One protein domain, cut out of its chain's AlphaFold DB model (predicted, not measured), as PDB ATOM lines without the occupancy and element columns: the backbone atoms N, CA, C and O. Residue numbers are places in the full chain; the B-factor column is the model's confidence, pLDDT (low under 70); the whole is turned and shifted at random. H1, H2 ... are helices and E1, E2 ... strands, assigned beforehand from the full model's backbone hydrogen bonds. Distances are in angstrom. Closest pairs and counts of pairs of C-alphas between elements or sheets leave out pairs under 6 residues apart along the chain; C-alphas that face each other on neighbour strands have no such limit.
ATOM      1  N   LYS A   3      -5.293  42.566  -6.839       98.56
ATOM      2  CA  LYS A   3      -6.262  42.240  -7.883       98.56
ATOM      3  C   LYS A   3      -6.797  40.825  -7.660       98.56
ATOM      4  O   LYS A   3      -6.050  39.954  -7.215       98.56
ATOM      5  N   ILE A   4      -8.074  40.634  -7.967       98.75
ATOM      6  CA  ILE A   4      -8.787  39.352  -7.958       98.75
ATOM      7  C   ILE A   4      -9.491  39.278  -9.308       98.75
ATOM      8  O   ILE A   4     -10.234  40.201  -9.639       98.75
ATOM      9  N   LYS A   5      -9.177  38.264 -10.112       98.75
ATOM     10  CA  LYS A   5      -9.651  38.145 -11.495       98.75
ATOM     11  C   LYS A   5      -9.881  36.692 -11.871       98.75
ATOM     12  O   LYS A   5      -9.041  35.854 -11.566       98.75
ATOM     13  N   THR A   6     -10.950  36.412 -12.593       98.69
ATOM     14  CA  THR A   6     -11.093  35.180 -13.381       98.69
ATOM     15  C   THR A   6     -10.016  35.108 -14.469       98.69
ATOM     16  O   THR A   6      -9.419  36.127 -14.839       98.69
ATOM     17  N   PHE A   7      -9.778  33.920 -15.030       98.50
ATOM     18  CA  PHE A   7      -8.821  33.753 -16.127       98.50
ATOM     19  C   PHE A   7      -9.109  34.688 -17.316       98.50
ATOM     20  O   PHE A   7      -8.203  35.345 -17.827       98.50
ATOM     21  N   ASN A   8     -10.379  34.824 -17.713       98.25
ATOM     22  CA  ASN A   8     -10.789  35.642 -18.864       98.25
ATOM     23  C   ASN A   8     -10.654  37.159 -18.636       98.25
ATOM     24  O   ASN A   8     -10.670  37.930 -19.594       98.25
ATOM     25  N   GLU A   9     -10.503  37.610 -17.389       98.62
ATOM     26  CA  GLU A   9     -10.266  39.019 -17.053       98.62
ATOM     27  C   GLU A   9      -8.774  39.385 -17.026       98.62
ATOM     28  O   GLU A   9      -8.416  40.570 -16.924       98.62
ATOM     29  N   LEU A  10      -7.884  38.388 -17.074       98.62
ATOM     30  CA  LEU A  10      -6.451  38.616 -17.194       98.62
ATOM     31  C   LEU A  10      -6.131  39.124 -18.596       98.62
ATOM     32  O   LEU A  10      -6.480  38.513 -19.603       98.62
ATOM     33  N   ASN A  11      -5.381  40.221 -18.668       98.19
ATOM     34  CA  ASN A  11      -4.717  40.547 -19.925       98.19
ATOM     35  C   ASN A  11      -3.439  39.706 -20.087       98.19
ATOM     36  O   ASN A  11      -2.902  39.140 -19.131       98.19
ATOM     37  N   THR A  12      -2.903  39.672 -21.305       98.44
ATOM     38  CA  THR A  12      -1.719  38.868 -21.641       98.44
ATOM     39  C   THR A  12      -0.470  39.243 -20.839       98.44
ATOM     40  O   THR A  12       0.343  38.371 -20.537       98.44
ATOM     41  N   HIS A  13      -0.317  40.509 -20.437       98.12
ATOM     42  CA  HIS A  13       0.823  40.962 -19.634       98.12
ATOM     43  C   HIS A  13       0.712  40.507 -18.177       98.12
ATOM     44  O   HIS A  13       1.714  40.127 -17.572       98.12
ATOM     45  N   GLU A  14      -0.492  40.551 -17.606       98.50
ATOM     46  CA  GLU A  14      -0.776  40.040 -16.265       98.50
ATOM     47  C   GLU A  14      -0.548  38.530 -16.220       98.50
ATOM     48  O   GLU A  14       0.213  38.064 -15.372       98.50
ATOM     49  N   LEU A  15      -1.118  37.793 -17.182       98.56
ATOM     50  CA  LEU A  15      -0.920  36.351 -17.306       98.56
ATOM     51  C   LEU A  15       0.572  36.014 -17.393       98.56
ATOM     52  O   LEU A  15       1.074  35.264 -16.562       98.56
ATOM     53  N   TYR A  16       1.308  36.628 -18.324       98.62
ATOM     54  CA  TYR A  16       2.738  36.360 -18.491       98.62
ATOM     55  C   TYR A  16       3.535  36.579 -17.196       98.62
ATOM     56  O   TYR A  16       4.367  35.753 -16.832       98.62
ATOM     57  N   LYS A  17       3.259  37.661 -16.455       98.56
ATOM     58  CA  LYS A  17       3.968  37.976 -15.202       98.56
ATOM     59  C   LYS A  17       3.616  37.031 -14.058       98.56
ATOM     60  O   LYS A  17       4.490  36.712 -13.257       98.56
ATOM     61  N   ILE A  18       2.368  36.567 -13.990       98.69
ATOM     62  CA  ILE A  18       1.952  35.518 -13.053       98.69
ATOM     63  C   ILE A  18       2.737  34.233 -13.332       98.69
ATOM     64  O   ILE A  18       3.329  33.663 -12.414       98.69
ATOM     65  N   LEU A  19       2.771  33.795 -14.596       98.38
ATOM     66  CA  LEU A  19       3.475  32.575 -14.989       98.38
ATOM     67  C   LEU A  19       4.984  32.689 -14.733       98.38
ATOM     68  O   LEU A  19       5.582  31.772 -14.177       98.38
ATOM     69  N   ALA A  20       5.582  33.839 -15.057       98.19
ATOM     70  CA  ALA A  20       6.993  34.105 -14.802       98.19
ATOM     71  C   ALA A  20       7.339  34.018 -13.306       98.19
ATOM     72  O   ALA A  20       8.312  33.358 -12.948       98.19
ATOM     73  N   LEU A  21       6.526  34.611 -12.420       98.44
ATOM     74  CA  LEU A  21       6.744  34.524 -10.971       98.44
ATOM     75  C   LEU A  21       6.645  33.077 -10.459       98.44
ATOM     76  O   LEU A  21       7.458  32.648  -9.639       98.44
ATOM     77  N   ARG A  22       5.645  32.320 -10.927       97.94
ATOM     78  CA  ARG A  22       5.474  30.909 -10.547       97.94
ATOM     79  C   ARG A  22       6.672  30.072 -10.985       97.94
ATOM     80  O   ARG A  22       7.195  29.313 -10.174       97.94
ATOM     81  N   GLN A  23       7.150  30.260 -12.216       97.00
ATOM     82  CA  GLN A  23       8.337  29.578 -12.730       97.00
ATOM     83  C   GLN A  23       9.598  29.957 -11.941       97.00
ATOM     84  O   GLN A  23      10.348  29.072 -11.524       97.00
ATOM     85  N   GLU A  24       9.820  31.254 -11.699       97.06
ATOM     86  CA  GLU A  24      10.957  31.772 -10.925       97.06
ATOM     87  C   GLU A  24      11.042  31.083  -9.557       97.06
ATOM     88  O   GLU A  24      12.110  30.626  -9.147       97.06
ATOM     89  N   VAL A  25       9.913  30.953  -8.859       95.00
ATOM     90  CA  VAL A  25       9.916  30.416  -7.498       95.00
ATOM     91  C   VAL A  25       9.790  28.895  -7.460       95.00
ATOM     92  O   VAL A  25      10.607  28.235  -6.824       95.00
ATOM     93  N   PHE A  26       8.780  28.303  -8.091       92.50
ATOM     94  CA  PHE A  26       8.533  26.867  -7.947       92.50
ATOM     95  C   PHE A  26       9.540  26.027  -8.734       92.50
ATOM     96  O   PHE A  26      10.038  25.027  -8.214       92.50
ATOM     97  N   THR A  27       9.885  26.437  -9.954       92.00
ATOM     98  CA  THR A  27      10.798  25.669 -10.806       92.00
ATOM     99  C   THR A  27      12.251  26.035 -10.542       92.00
ATOM    100  O   THR A  27      13.049  25.152 -10.243       92.00
ATOM    101  N   ILE A  28      12.615  27.317 -10.637       94.62
ATOM    102  CA  ILE A  28      14.026  27.723 -10.579       94.62
ATOM    103  C   ILE A  28      14.544  27.726  -9.138       94.62
ATOM    104  O   ILE A  28      15.553  27.086  -8.843       94.62
ATOM    105  N   GLU A  29      13.858  28.417  -8.228       93.69
ATOM    106  CA  GLU A  29      14.313  28.545  -6.841       93.69
ATOM    107  C   GLU A  29      14.123  27.249  -6.040       93.69
ATOM    108  O   GLU A  29      15.068  26.761  -5.420       93.69
ATOM    109  N   GLN A  30      12.914  26.681  -6.051       88.81
ATOM    110  CA  GLN A  30      12.577  25.495  -5.255       88.81
ATOM    111  C   GLN A  30      12.960  24.175  -5.934       88.81
ATOM    112  O   GLN A  30      12.853  23.125  -5.303       88.81
ATOM    113  N   LYS A  31      13.403  24.208  -7.201       90.00
ATOM    114  CA  LYS A  31      13.781  23.018  -7.986       90.00
ATOM    115  C   LYS A  31      12.689  21.946  -8.032       90.00
ATOM    116  O   LYS A  31      12.985  20.754  -8.110       90.00
ATOM    117  N   ARG A  32      11.416  22.350  -7.981       84.75
ATOM    118  CA  ARG A  32      10.291  21.419  -8.084       84.75
ATOM    119  C   ARG A  32       9.989  21.159  -9.557       84.75
ATOM    120  O   ARG A  32       9.574  22.059 -10.285       84.75
ATOM    121  N   LEU A  33      10.189  19.913  -9.979       84.81
ATOM    122  CA  LEU A  33       9.896  19.445 -11.332       84.81
ATOM    123  C   LEU A  33       8.512  18.793 -11.355       84.81
ATOM    124  O   LEU A  33       8.359  17.618 -11.033       84.81
ATOM    125  N   TYR A  34       7.500  19.584 -11.690       83.88
ATOM    126  CA  TYR A  34       6.118  19.142 -11.850       83.88
ATOM    127  C   TYR A  34       5.414  20.019 -12.889       83.88
ATOM    128  O   TYR A  34       5.931  21.066 -13.286       83.88
ATOM    129  N   GLN A  35       4.229  19.592 -13.323       89.88
ATOM    130  CA  GLN A  35       3.385  20.374 -14.218       89.88
ATOM    131  C   GLN A  35       2.796  21.571 -13.451       89.88
ATOM    132  O   GLN A  35       1.738  21.460 -12.840       89.88
ATOM    133  N   ASP A  36       3.504  22.705 -13.434       92.94
ATOM    134  CA  ASP A  36       3.008  23.927 -12.784       92.94
ATOM    135  C   ASP A  36       1.780  24.480 -13.515       92.94
ATOM    136  O   ASP A  36       0.771  24.759 -12.869       92.94
ATOM    137  N   LEU A  37       1.878  24.621 -14.841       95.12
ATOM    138  CA  LEU A  37       0.802  25.107 -15.707       95.12
ATOM    139  C   LEU A  37      -0.166  23.964 -15.993       95.12
ATOM    140  O   LEU A  37       0.150  23.064 -16.772       95.12
ATOM    141  N   ASP A  38      -1.325  23.980 -15.355       94.88
ATOM    142  CA  ASP A  38      -2.317  22.914 -15.459       94.88
ATOM    143  C   ASP A  38      -3.678  23.472 -15.889       94.88
ATOM    144  O   ASP A  38      -3.869  24.679 -16.026       94.88
ATOM    145  N   LYS A  39      -4.628  22.575 -16.164       95.88
ATOM    146  CA  LYS A  39      -5.947  22.961 -16.683       95.88
ATOM    147  C   LYS A  39      -6.748  23.803 -15.685       95.88
ATOM    148  O   LYS A  39      -7.546  24.624 -16.117       95.88
ATOM    149  N   ASN A  40      -6.468  23.670 -14.388       97.00
ATOM    150  CA  ASN A  40      -7.180  24.394 -13.336       97.00
ATOM    151  C   ASN A  40      -6.882  25.896 -13.382       97.00
ATOM    152  O   ASN A  40      -7.606  26.672 -12.773       97.00
ATOM    153  N   ASP A  41      -5.830  26.329 -14.091       98.06
ATOM    154  CA  ASP A  41      -5.592  27.753 -14.322       98.06
ATOM    155  C   ASP A  41      -6.754  28.419 -15.080       98.06
ATOM    156  O   ASP A  41      -7.018  29.585 -14.823       98.06
ATOM    157  N   PHE A  42      -7.472  27.708 -15.955       98.06
ATOM    158  CA  PHE A  42      -8.581  28.292 -16.722       98.06
ATOM    159  C   PHE A  42      -9.833  28.558 -15.878       98.06
ATOM    160  O   PHE A  42     -10.526  29.546 -16.117       98.06
ATOM    161  N   ASP A  43     -10.090  27.714 -14.880       97.00
ATOM    162  CA  ASP A  43     -11.278  27.798 -14.023       97.00
ATOM    163  C   ASP A  43     -11.010  28.564 -12.716       97.00
ATOM    164  O   ASP A  43     -11.902  28.755 -11.889       97.00
ATOM    165  N   ALA A  44      -9.770  29.009 -12.507       98.56
ATOM    166  CA  ALA A  44      -9.371  29.649 -11.271       98.56
ATOM    167  C   ALA A  44      -9.692  31.148 -11.208       98.56
ATOM    168  O   ALA A  44      -9.649  31.904 -12.181       98.56
ATOM    169  N   ILE A  45      -9.896  31.592  -9.972       98.81
ATOM    170  CA  ILE A  45      -9.788  32.979  -9.556       98.81
ATOM    171  C   ILE A  45      -8.333  33.253  -9.171       98.81
ATOM    172  O   ILE A  45      -7.771  32.653  -8.251       98.81
ATOM    173  N   HIS A  46      -7.711  34.187  -9.876       98.81
ATOM    174  CA  HIS A  46      -6.329  34.602  -9.702       98.81
ATOM    175  C   HIS A  46      -6.249  35.804  -8.765       98.81
ATOM    176  O   HIS A  46      -6.753  36.889  -9.062       98.81
ATOM    177  N   VAL A  47      -5.555  35.619  -7.645       98.88
ATOM    178  CA  VAL A  47      -5.341  36.639  -6.619       98.88
ATOM    179  C   VAL A  47      -3.888  37.076  -6.671       98.88
ATOM    180  O   VAL A  47      -2.988  36.258  -6.496       98.88
ATOM    181  N   PHE A  48      -3.622  38.360  -6.904       98.81
ATOM    182  CA  PHE A  48      -2.245  38.831  -7.048       98.81
ATOM    183  C   PHE A  48      -2.030  40.276  -6.627       98.81
ATOM    184  O   PHE A  48      -2.925  41.113  -6.717       98.81
ATOM    185  N   ASN A  49      -0.810  40.587  -6.192       98.62
ATOM    186  CA  ASN A  49      -0.375  41.964  -5.987       98.62
ATOM    187  C   ASN A  49       0.487  42.414  -7.162       98.62
ATOM    188  O   ASN A  49       1.521  41.809  -7.451       98.62
ATOM    189  N   TYR A  50       0.040  43.484  -7.815       97.69
ATOM    190  CA  TYR A  50       0.705  44.100  -8.950       97.69
ATOM    191  C   TYR A  50       1.312  45.450  -8.565       97.69
ATOM    192  O   TYR A  50       0.576  46.399  -8.279       97.69
ATOM    193  N   GLU A  51       2.632  45.560  -8.560       94.62
ATOM    194  CA  GLU A  51       3.370  46.758  -8.150       94.62
ATOM    195  C   GLU A  51       4.546  46.995  -9.096       94.62
ATOM    196  O   GLU A  51       5.197  46.047  -9.514       94.62
ATOM    197  N   ASN A  52       4.805  48.255  -9.464       93.75
ATOM    198  CA  ASN A  52       5.929  48.639 -10.330       93.75
ATOM    199  C   ASN A  52       6.036  47.807 -11.618       93.75
ATOM    200  O   ASN A  52       7.120  47.442 -12.058       93.75
ATOM    201  N   ASN A  53       4.883  47.521 -12.234       93.94
ATOM    202  CA  ASN A  53       4.787  46.693 -13.430       93.94
ATOM    203  C   ASN A  53       5.259  45.237 -13.214       93.94
ATOM    204  O   ASN A  53       5.640  44.572 -14.171       93.94
ATOM    205  N   GLU A  54       5.192  44.713 -11.994       96.19
ATOM    206  CA  GLU A  54       5.531  43.333 -11.648       96.19
ATOM    207  C   GLU A  54       4.434  42.679 -10.802       96.19
ATOM    208  O   GLU A  54       3.705  43.348 -10.070       96.19
ATOM    209  N   VAL A  55       4.340  41.350 -10.873       98.38
ATOM    210  CA  VAL A  55       3.577  40.562  -9.898       98.38
ATOM    211  C   VAL A  55       4.533  40.176  -8.776       98.38
ATOM    212  O   VAL A  55       5.542  39.517  -9.021       98.38
ATOM    213  N   ILE A  56       4.234  40.605  -7.551       98.25
ATOM    214  CA  ILE A  56       5.110  40.387  -6.385       98.25
ATOM    215  C   ILE A  56       4.553  39.360  -5.395       98.25
ATOM    216  O   ILE A  56       5.289  38.857  -4.546       98.25
ATOM    217  N   ALA A  57       3.267  39.039  -5.505       98.50
ATOM    218  CA  ALA A  57       2.593  37.998  -4.742       98.50
ATOM    219  C   ALA A  57       1.456  37.411  -5.581       98.50
ATOM    220  O   ALA A  57       0.813  38.155  -6.326       98.50
ATOM    221  N   TYR A  58       1.216  36.108  -5.463       98.81
ATOM    222  CA  TYR A  58       0.203  35.398  -6.239       98.81
ATOM    223  C   TYR A  58      -0.353  34.192  -5.477       98.81
ATOM    224  O   TYR A  58       0.364  33.547  -4.712       98.81
ATOM    225  N   ALA A  59      -1.619  33.886  -5.727       98.62
ATOM    226  CA  ALA A  59      -2.261  32.609  -5.467       98.62
ATOM    227  C   ALA A  59      -3.383  32.399  -6.493       98.62
ATOM    228  O   ALA A  59      -3.833  33.343  -7.149       98.62
ATOM    229  N   ARG A  60      -3.864  31.164  -6.602       98.62
ATOM    230  CA  ARG A  60      -5.094  30.848  -7.333       98.62
ATOM    231  C   ARG A  60      -6.064  30.097  -6.439       98.62
ATOM    232  O   ARG A  60      -5.613  29.327  -5.591       98.62
ATOM    233  N   VAL A  61      -7.352  30.301  -6.666       98.69
ATOM    234  CA  VAL A  61      -8.469  29.686  -5.941       98.69
ATOM    235  C   VAL A  61      -9.404  29.063  -6.968       98.69
ATOM    236  O   VAL A  61      -9.710  29.716  -7.958       98.69
ATOM    237  N   PHE A  62      -9.846  27.828  -6.772       98.25
ATOM    238  CA  PHE A  62     -10.785  27.167  -7.681       98.25
ATOM    239  C   PHE A  62     -11.625  26.130  -6.932       98.25
ATOM    240  O   PHE A  62     -11.301  25.763  -5.801       98.25
ATOM    241  N   LEU A  63     -12.707  25.685  -7.565       97.44
ATOM    242  CA  LEU A  63     -13.559  24.608  -7.071       97.44
ATOM    243  C   LEU A  63     -13.074  23.274  -7.653       97.44
ATOM    244  O   LEU A  63     -12.848  23.179  -8.858       97.44
ATOM    245  N   GLU A  64     -12.897  22.264  -6.810       95.94
ATOM    246  CA  GLU A  64     -12.625  20.894  -7.247       95.94
ATOM    247  C   GLU A  64     -13.922  20.165  -7.648       95.94
ATOM    248  O   GLU A  64     -15.026  20.559  -7.267       95.94
ATOM    249  N   ASP A  65     -13.797  19.056  -8.385       92.94
ATOM    250  CA  ASP A  65     -14.936  18.260  -8.881       92.94
ATOM    251  C   ASP A  65     -15.856  17.726  -7.761       92.94
ATOM    252  O   ASP A  65     -17.015  17.389  -8.002       92.94
ATOM    253  N   ASN A  66     -15.346  17.634  -6.531       92.75
ATOM    254  CA  ASN A  66     -16.077  17.205  -5.336       92.75
ATOM    255  C   ASN A  66     -16.815  18.352  -4.615       92.75
ATOM    256  O   ASN A  66     -17.268  18.149  -3.490       92.75
ATOM    257  N   ASP A  67     -16.943  19.525  -5.245       94.44
ATOM    258  CA  ASP A  67     -17.627  20.710  -4.710       94.44
ATOM    259  C   ASP A  67     -16.942  21.345  -3.481       94.44
ATOM    260  O   ASP A  67     -17.578  22.010  -2.658       94.44
ATOM    261  N   VAL A  68     -15.621  21.167  -3.365       96.25
ATOM    262  CA  VAL A  68     -14.781  21.772  -2.323       96.25
ATOM    263  C   VAL A  68     -13.865  22.825  -2.937       96.25
ATOM    264  O   VAL A  68     -13.278  22.631  -4.000       96.25
ATOM    265  N   VAL A  69     -13.737  23.973  -2.273       97.88
ATOM    266  CA  VAL A  69     -12.822  25.030  -2.708       97.88
ATOM    267  C   VAL A  69     -11.409  24.669  -2.294       97.88
ATOM    268  O   VAL A  69     -11.150  24.296  -1.152       97.88
ATOM    269  N   THR A  70     -10.459  24.873  -3.192       98.00
ATOM    270  CA  THR A  70      -9.044  24.797  -2.863       98.00
ATOM    271  C   THR A  70      -8.310  26.032  -3.356       98.00
ATOM    272  O   THR A  70      -8.774  26.782  -4.221       98.00
ATOM    273  N   PHE A  71      -7.135  26.273  -2.791       97.94
ATOM    274  CA  PHE A  71      -6.230  27.289  -3.287       97.94
ATOM    275  C   PHE A  71      -4.795  26.800  -3.231       97.94
ATOM    276  O   PHE A  71      -4.395  25.981  -2.405       97.94
ATOM    277  N   GLY A  72      -3.985  27.337  -4.131       95.50
ATOM    278  CA  GLY A  72      -2.613  26.901  -4.283       95.50
ATOM    279  C   GLY A  72      -1.777  27.908  -5.038       95.50
ATOM    280  O   GLY A  72      -2.181  29.047  -5.278       95.50
ATOM    281  N   ARG A  73      -0.561  27.474  -5.387       95.56
ATOM    282  CA  ARG A  73       0.458  28.333  -6.010       95.56
ATOM    283  C   ARG A  73       0.698  29.625  -5.216       95.56
ATOM    284  O   ARG A  73       1.049  30.646  -5.794       95.56
ATOM    285  N   VAL A  74       0.532  29.557  -3.893       96.50
ATOM    286  CA  VAL A  74       0.761  30.671  -2.970       96.50
ATOM    287  C   VAL A  74       2.243  31.027  -2.998       96.50
ATOM    288  O   VAL A  74       3.097  30.212  -2.642       96.50
ATOM    289  N   VAL A  75       2.559  32.237  -3.449       96.38
ATOM    290  CA  VAL A  75       3.937  32.667  -3.676       96.38
ATOM    291  C   VAL A  75       4.123  34.157  -3.430       96.38
ATOM    292  O   VAL A  75       3.269  34.978  -3.754       96.38
ATOM    293  N   ILE A  76       5.288  34.507  -2.882       97.25
ATOM    294  CA  ILE A  76       5.791  35.879  -2.777       97.25
ATOM    295  C   ILE A  76       7.157  35.922  -3.459       97.25
ATOM    296  O   ILE A  76       8.024  35.078  -3.179       97.25
ATOM    297  N   LYS A  77       7.357  36.917  -4.329       97.12
ATOM    298  CA  LYS A  77       8.626  37.167  -5.020       97.12
ATOM    299  C   LYS A  77       9.754  37.289  -4.003       97.12
ATOM    300  O   LYS A  77       9.597  37.947  -2.975       97.12
ATOM    301  N   LYS A  78      10.904  36.672  -4.279       95.69
ATOM    302  CA  LYS A  78      12.009  36.550  -3.313       95.69
ATOM    303  C   LYS A  78      12.446  37.899  -2.725       95.69
ATOM    304  O   LYS A  78      12.599  38.008  -1.513       95.69
ATOM    305  N   SER A  79      12.537  38.940  -3.555       95.56
ATOM    306  CA  SER A  79      12.881  40.319  -3.156       95.56
ATOM    307  C   SER A  79      11.835  41.028  -2.275       95.56
ATOM    308  O   SER A  79      12.078  42.129  -1.772       95.56
ATOM    309  N   HIS A  80      10.662  40.421  -2.084       95.81
ATOM    310  CA  HIS A  80       9.539  40.970  -1.322       95.81
ATOM    311  C   HIS A  80       9.149  40.113  -0.107       95.81
ATOM    312  O   HIS A  80       8.236  40.470   0.641       95.81
ATOM    313  N   ARG A  81       9.854  39.004   0.144       94.12
ATOM    314  CA  ARG A  81       9.660  38.184   1.350       94.12
ATOM    315  C   ARG A  81      10.142  38.920   2.601       94.12
ATOM    316  O   ARG A  81      10.967  39.824   2.524       94.12
ATOM    317  N   GLY A  82       9.589  38.557   3.758       92.31
ATOM    318  CA  GLY A  82       9.883  39.221   5.036       92.31
ATOM    319  C   GLY A  82       9.221  40.596   5.213       92.31
ATOM    320  O   GLY A  82       9.251  41.141   6.307       92.31
ATOM    321  N   LYS A  83       8.552  41.128   4.182       93.00
ATOM    322  CA  LYS A  83       7.845  42.422   4.219       93.00
ATOM    323  C   LYS A  83       6.375  42.316   4.655       93.00
ATOM    324  O   LYS A  83       5.580  43.200   4.367       93.00
ATOM    325  N   GLY A  84       5.981  41.202   5.274       93.44
ATOM    326  CA  GLY A  84       4.614  41.004   5.771       93.44
ATOM    327  C   GLY A  84       3.534  40.753   4.708       93.44
ATOM    328  O   GLY A  84       2.364  40.731   5.059       93.44
ATOM    329  N   LEU A  85       3.886  40.508   3.436       95.19
ATOM    330  CA  LEU A  85       2.914  40.295   2.344       95.19
ATOM    331  C   LEU A  85       2.113  38.983   2.422       95.19
ATOM    332  O   LEU A  85       1.137  38.837   1.691       95.19
ATOM    333  N   GLY A  86       2.501  38.047   3.296       94.69
ATOM    334  CA  GLY A  86       1.784  36.780   3.480       94.69
ATOM    335  C   GLY A  86       0.349  36.996   3.943       94.69
ATOM    336  O   GLY A  86      -0.577  36.540   3.278       94.69
ATOM    337  N   ASN A  87       0.163  37.762   5.021       95.56
ATOM    338  CA  ASN A  87      -1.173  37.972   5.574       95.56
ATOM    339  C   ASN A  87      -2.109  38.694   4.594       95.56
ATOM    340  O   ASN A  87      -3.169  38.150   4.301       95.56
ATOM    341  N   PRO A  88      -1.704  39.813   3.957       97.31
ATOM    342  CA  PRO A  88      -2.533  40.448   2.938       97.31
ATOM    343  C   PRO A  88      -2.866  39.538   1.746       97.31
ATOM    344  O   PRO A  88      -3.952  39.661   1.185       97.31
ATOM    345  N   LEU A  89      -1.965  38.628   1.344       98.19
ATOM    346  CA  LEU A  89      -2.277  37.638   0.308       98.19
ATOM    347  C   LEU A  89      -3.385  36.694   0.778       98.19
ATOM    348  O   LEU A  89      -4.337  36.456   0.041       98.19
ATOM    349  N   MET A  90      -3.273  36.183   2.003       97.56
ATOM    350  CA  MET A  90      -4.264  35.275   2.568       97.56
ATOM    351  C   MET A  90      -5.621  35.953   2.768       97.56
ATOM    352  O   MET A  90      -6.639  35.380   2.397       97.56
ATOM    353  N   ASP A  91      -5.649  37.202   3.233       97.62
ATOM    354  CA  ASP A  91      -6.883  37.988   3.344       97.62
ATOM    355  C   ASP A  91      -7.595  38.109   1.990       97.62
ATOM    356  O   ASP A  91      -8.823  38.016   1.909       97.62
ATOM    357  N   LYS A  92      -6.823  38.273   0.907       98.56
ATOM    358  CA  LYS A  92      -7.354  38.345  -0.458       98.56
ATOM    359  C   LYS A  92      -7.780  36.992  -1.017       98.56
ATOM    360  O   LYS A  92      -8.751  36.954  -1.763       98.56
ATOM    361  N   ILE A  93      -7.121  35.901  -0.630       98.44
ATOM    362  CA  ILE A  93      -7.594  34.539  -0.912       98.44
ATOM    363  C   ILE A  93      -8.955  34.327  -0.244       98.44
ATOM    364  O   ILE A  93      -9.912  33.982  -0.926       98.44
ATOM    365  N   MET A  94      -9.079  34.619   1.054       97.62
ATOM    366  CA  MET A  94     -10.343  34.453   1.784       97.62
ATOM    367  C   MET A  94     -11.445  35.368   1.242       97.62
ATOM    368  O   MET A  94     -12.608  34.979   1.226       97.62
ATOM    369  N   GLN A  95     -11.090  36.569   0.772       97.88
ATOM    370  CA  GLN A  95     -12.020  37.434   0.045       97.88
ATOM    371  C   GLN A  95     -12.500  36.775  -1.255       97.88
ATOM    372  O   GLN A  95     -13.700  36.700  -1.471       97.88
ATOM    373  N   ALA A  96     -11.591  36.264  -2.091       98.31
ATOM    374  CA  ALA A  96     -11.968  35.585  -3.329       98.31
ATOM    375  C   ALA A  96     -12.868  34.366  -3.069       98.31
ATOM    376  O   ALA A  96     -13.812  34.137  -3.814       98.31
ATOM    377  N   ILE A  97     -12.617  33.617  -1.990       97.94
ATOM    378  CA  ILE A  97     -13.468  32.486  -1.607       97.94
ATOM    379  C   ILE A  97     -14.883  32.956  -1.250       97.94
ATOM    380  O   ILE A  97     -15.838  32.405  -1.783       97.94
ATOM    381  N   ARG A  98     -15.030  34.000  -0.424       96.94
ATOM    382  CA  ARG A  98     -16.353  34.561  -0.086       96.94
ATOM    383  C   ARG A  98     -17.111  35.069  -1.308       96.94
ATOM    384  O   ARG A  98     -18.297  34.802  -1.446       96.94
ATOM    385  N   ASP A  99     -16.420  35.795  -2.183       97.06
ATOM    386  CA  ASP A  99     -17.057  36.489  -3.301       97.06
ATOM    387  C   ASP A  99     -17.496  35.512  -4.413       97.06
ATOM    388  O   ASP A  99     -18.520  35.740  -5.056       97.06
ATOM    389  N   TYR A 100     -16.740  34.430  -4.649       97.31
ATOM    390  CA  TYR A 100     -16.965  33.513  -5.781       97.31
ATOM    391  C   TYR A 100     -17.489  32.130  -5.385       97.31
ATOM    392  O   TYR A 100     -18.101  31.454  -6.210       97.31
ATOM    393  N   PHE A 101     -17.258  31.699  -4.145       96.25
ATOM    394  CA  PHE A 101     -17.602  30.361  -3.666       96.25
ATOM    395  C   PHE A 101     -18.255  30.404  -2.270       96.25
ATOM    396  O   PHE A 101     -17.782  29.728  -1.348       96.25
ATOM    397  N   PRO A 102     -19.325  31.201  -2.083       95.62
ATOM    398  CA  PRO A 102     -19.992  31.307  -0.792       95.62
ATOM    399  C   PRO A 102     -20.526  29.944  -0.337       95.62
ATOM    400  O   PRO A 102     -20.929  29.114  -1.154       95.62
ATOM    401  N   GLU A 103     -20.522  29.715   0.977       93.81
ATOM    402  CA  GLU A 103     -21.034  28.491   1.617       93.81
ATOM    403  C   GLU A 103     -20.322  27.179   1.212       93.81
ATOM    404  O   GLU A 103     -20.810  26.079   1.503       93.81
TER     405      GLU A 103
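What this domain is: This is residues 3 to 103 of the 146 residues of the protein "GNAT family N-acetyltransferase" of Lactobacillus sp. LL6 (UniProt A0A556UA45). Picture one four-stranded antiparallel sheet between two long helices, H1 crossing one face and H3 slanting over the other, in three layers. Little H2 only grazes the sheet, and the E3 to E4 turn reaches out to Asn 66. The printed part has 101 residues, with E1 H1 H2 E2 E3 E4 H3 along it and the sheet order E1 - E2 - E3 - E4. The class is mixed, helices and strands; the whole is compact, with a radius of gyration of the C-alphas of 13.1 A and spans of 36 by 28 by 24 A.

Where its parts are: Find C-alpha 3 at (-6.262, 42.240, -7.883), where E1, residues 3 to 6, begins. H1, residues 12 to 29, runs 24.1 A from C-alpha 12 at (-1.719, 38.868, -21.641). Next come H2, residues 40 to 43, and E2, residues 45 to 51, 19.1 A long. E3, residues 54 to 63, covers 27.1 A and bends by 63 degrees at residue 57; E4, residues 69 to 76, covers 21.5 A. H3, residues 86 to 100, runs 21.2 A to C-alpha 100 at (-16.965, 33.513, -5.781).

How they stand to each other: Look at N 5 and O 46, 3.0 A apart, for E1 and E2. E2 and E3 form a hairpin, with N 47 and O 59 at 2.9 A; the hairpin E3 and E4 has N 60 and O 72 at 3.0 A. E2 E3 E4 is a meander, each strand the antiparallel neighbour of the one before. H1 is on the sheet at a height of 8.8 A and runs across the strands, at 89 degrees to E2 on the local plane; its closest C-alphas to E3 are Lys 17 and Val 55, 5.9 A. H3, on the opposite face at a height of 8.1 A, runs slantwise, at 39 degrees to E3 on the local plane; C-alphas 57 and 89 are their closest, 7.0 A. In H3 every O i to N i+4 pair is within hydrogen-bond range, in H1 12 of 14; H2 is too short for one.

The domain as a whole: The C-alphas of Asn 52 and Asn 66 are the two farthest apart, 38.7 A. The printed part has no cut, no link is long, and no printed residue is under 70 in pLDDT.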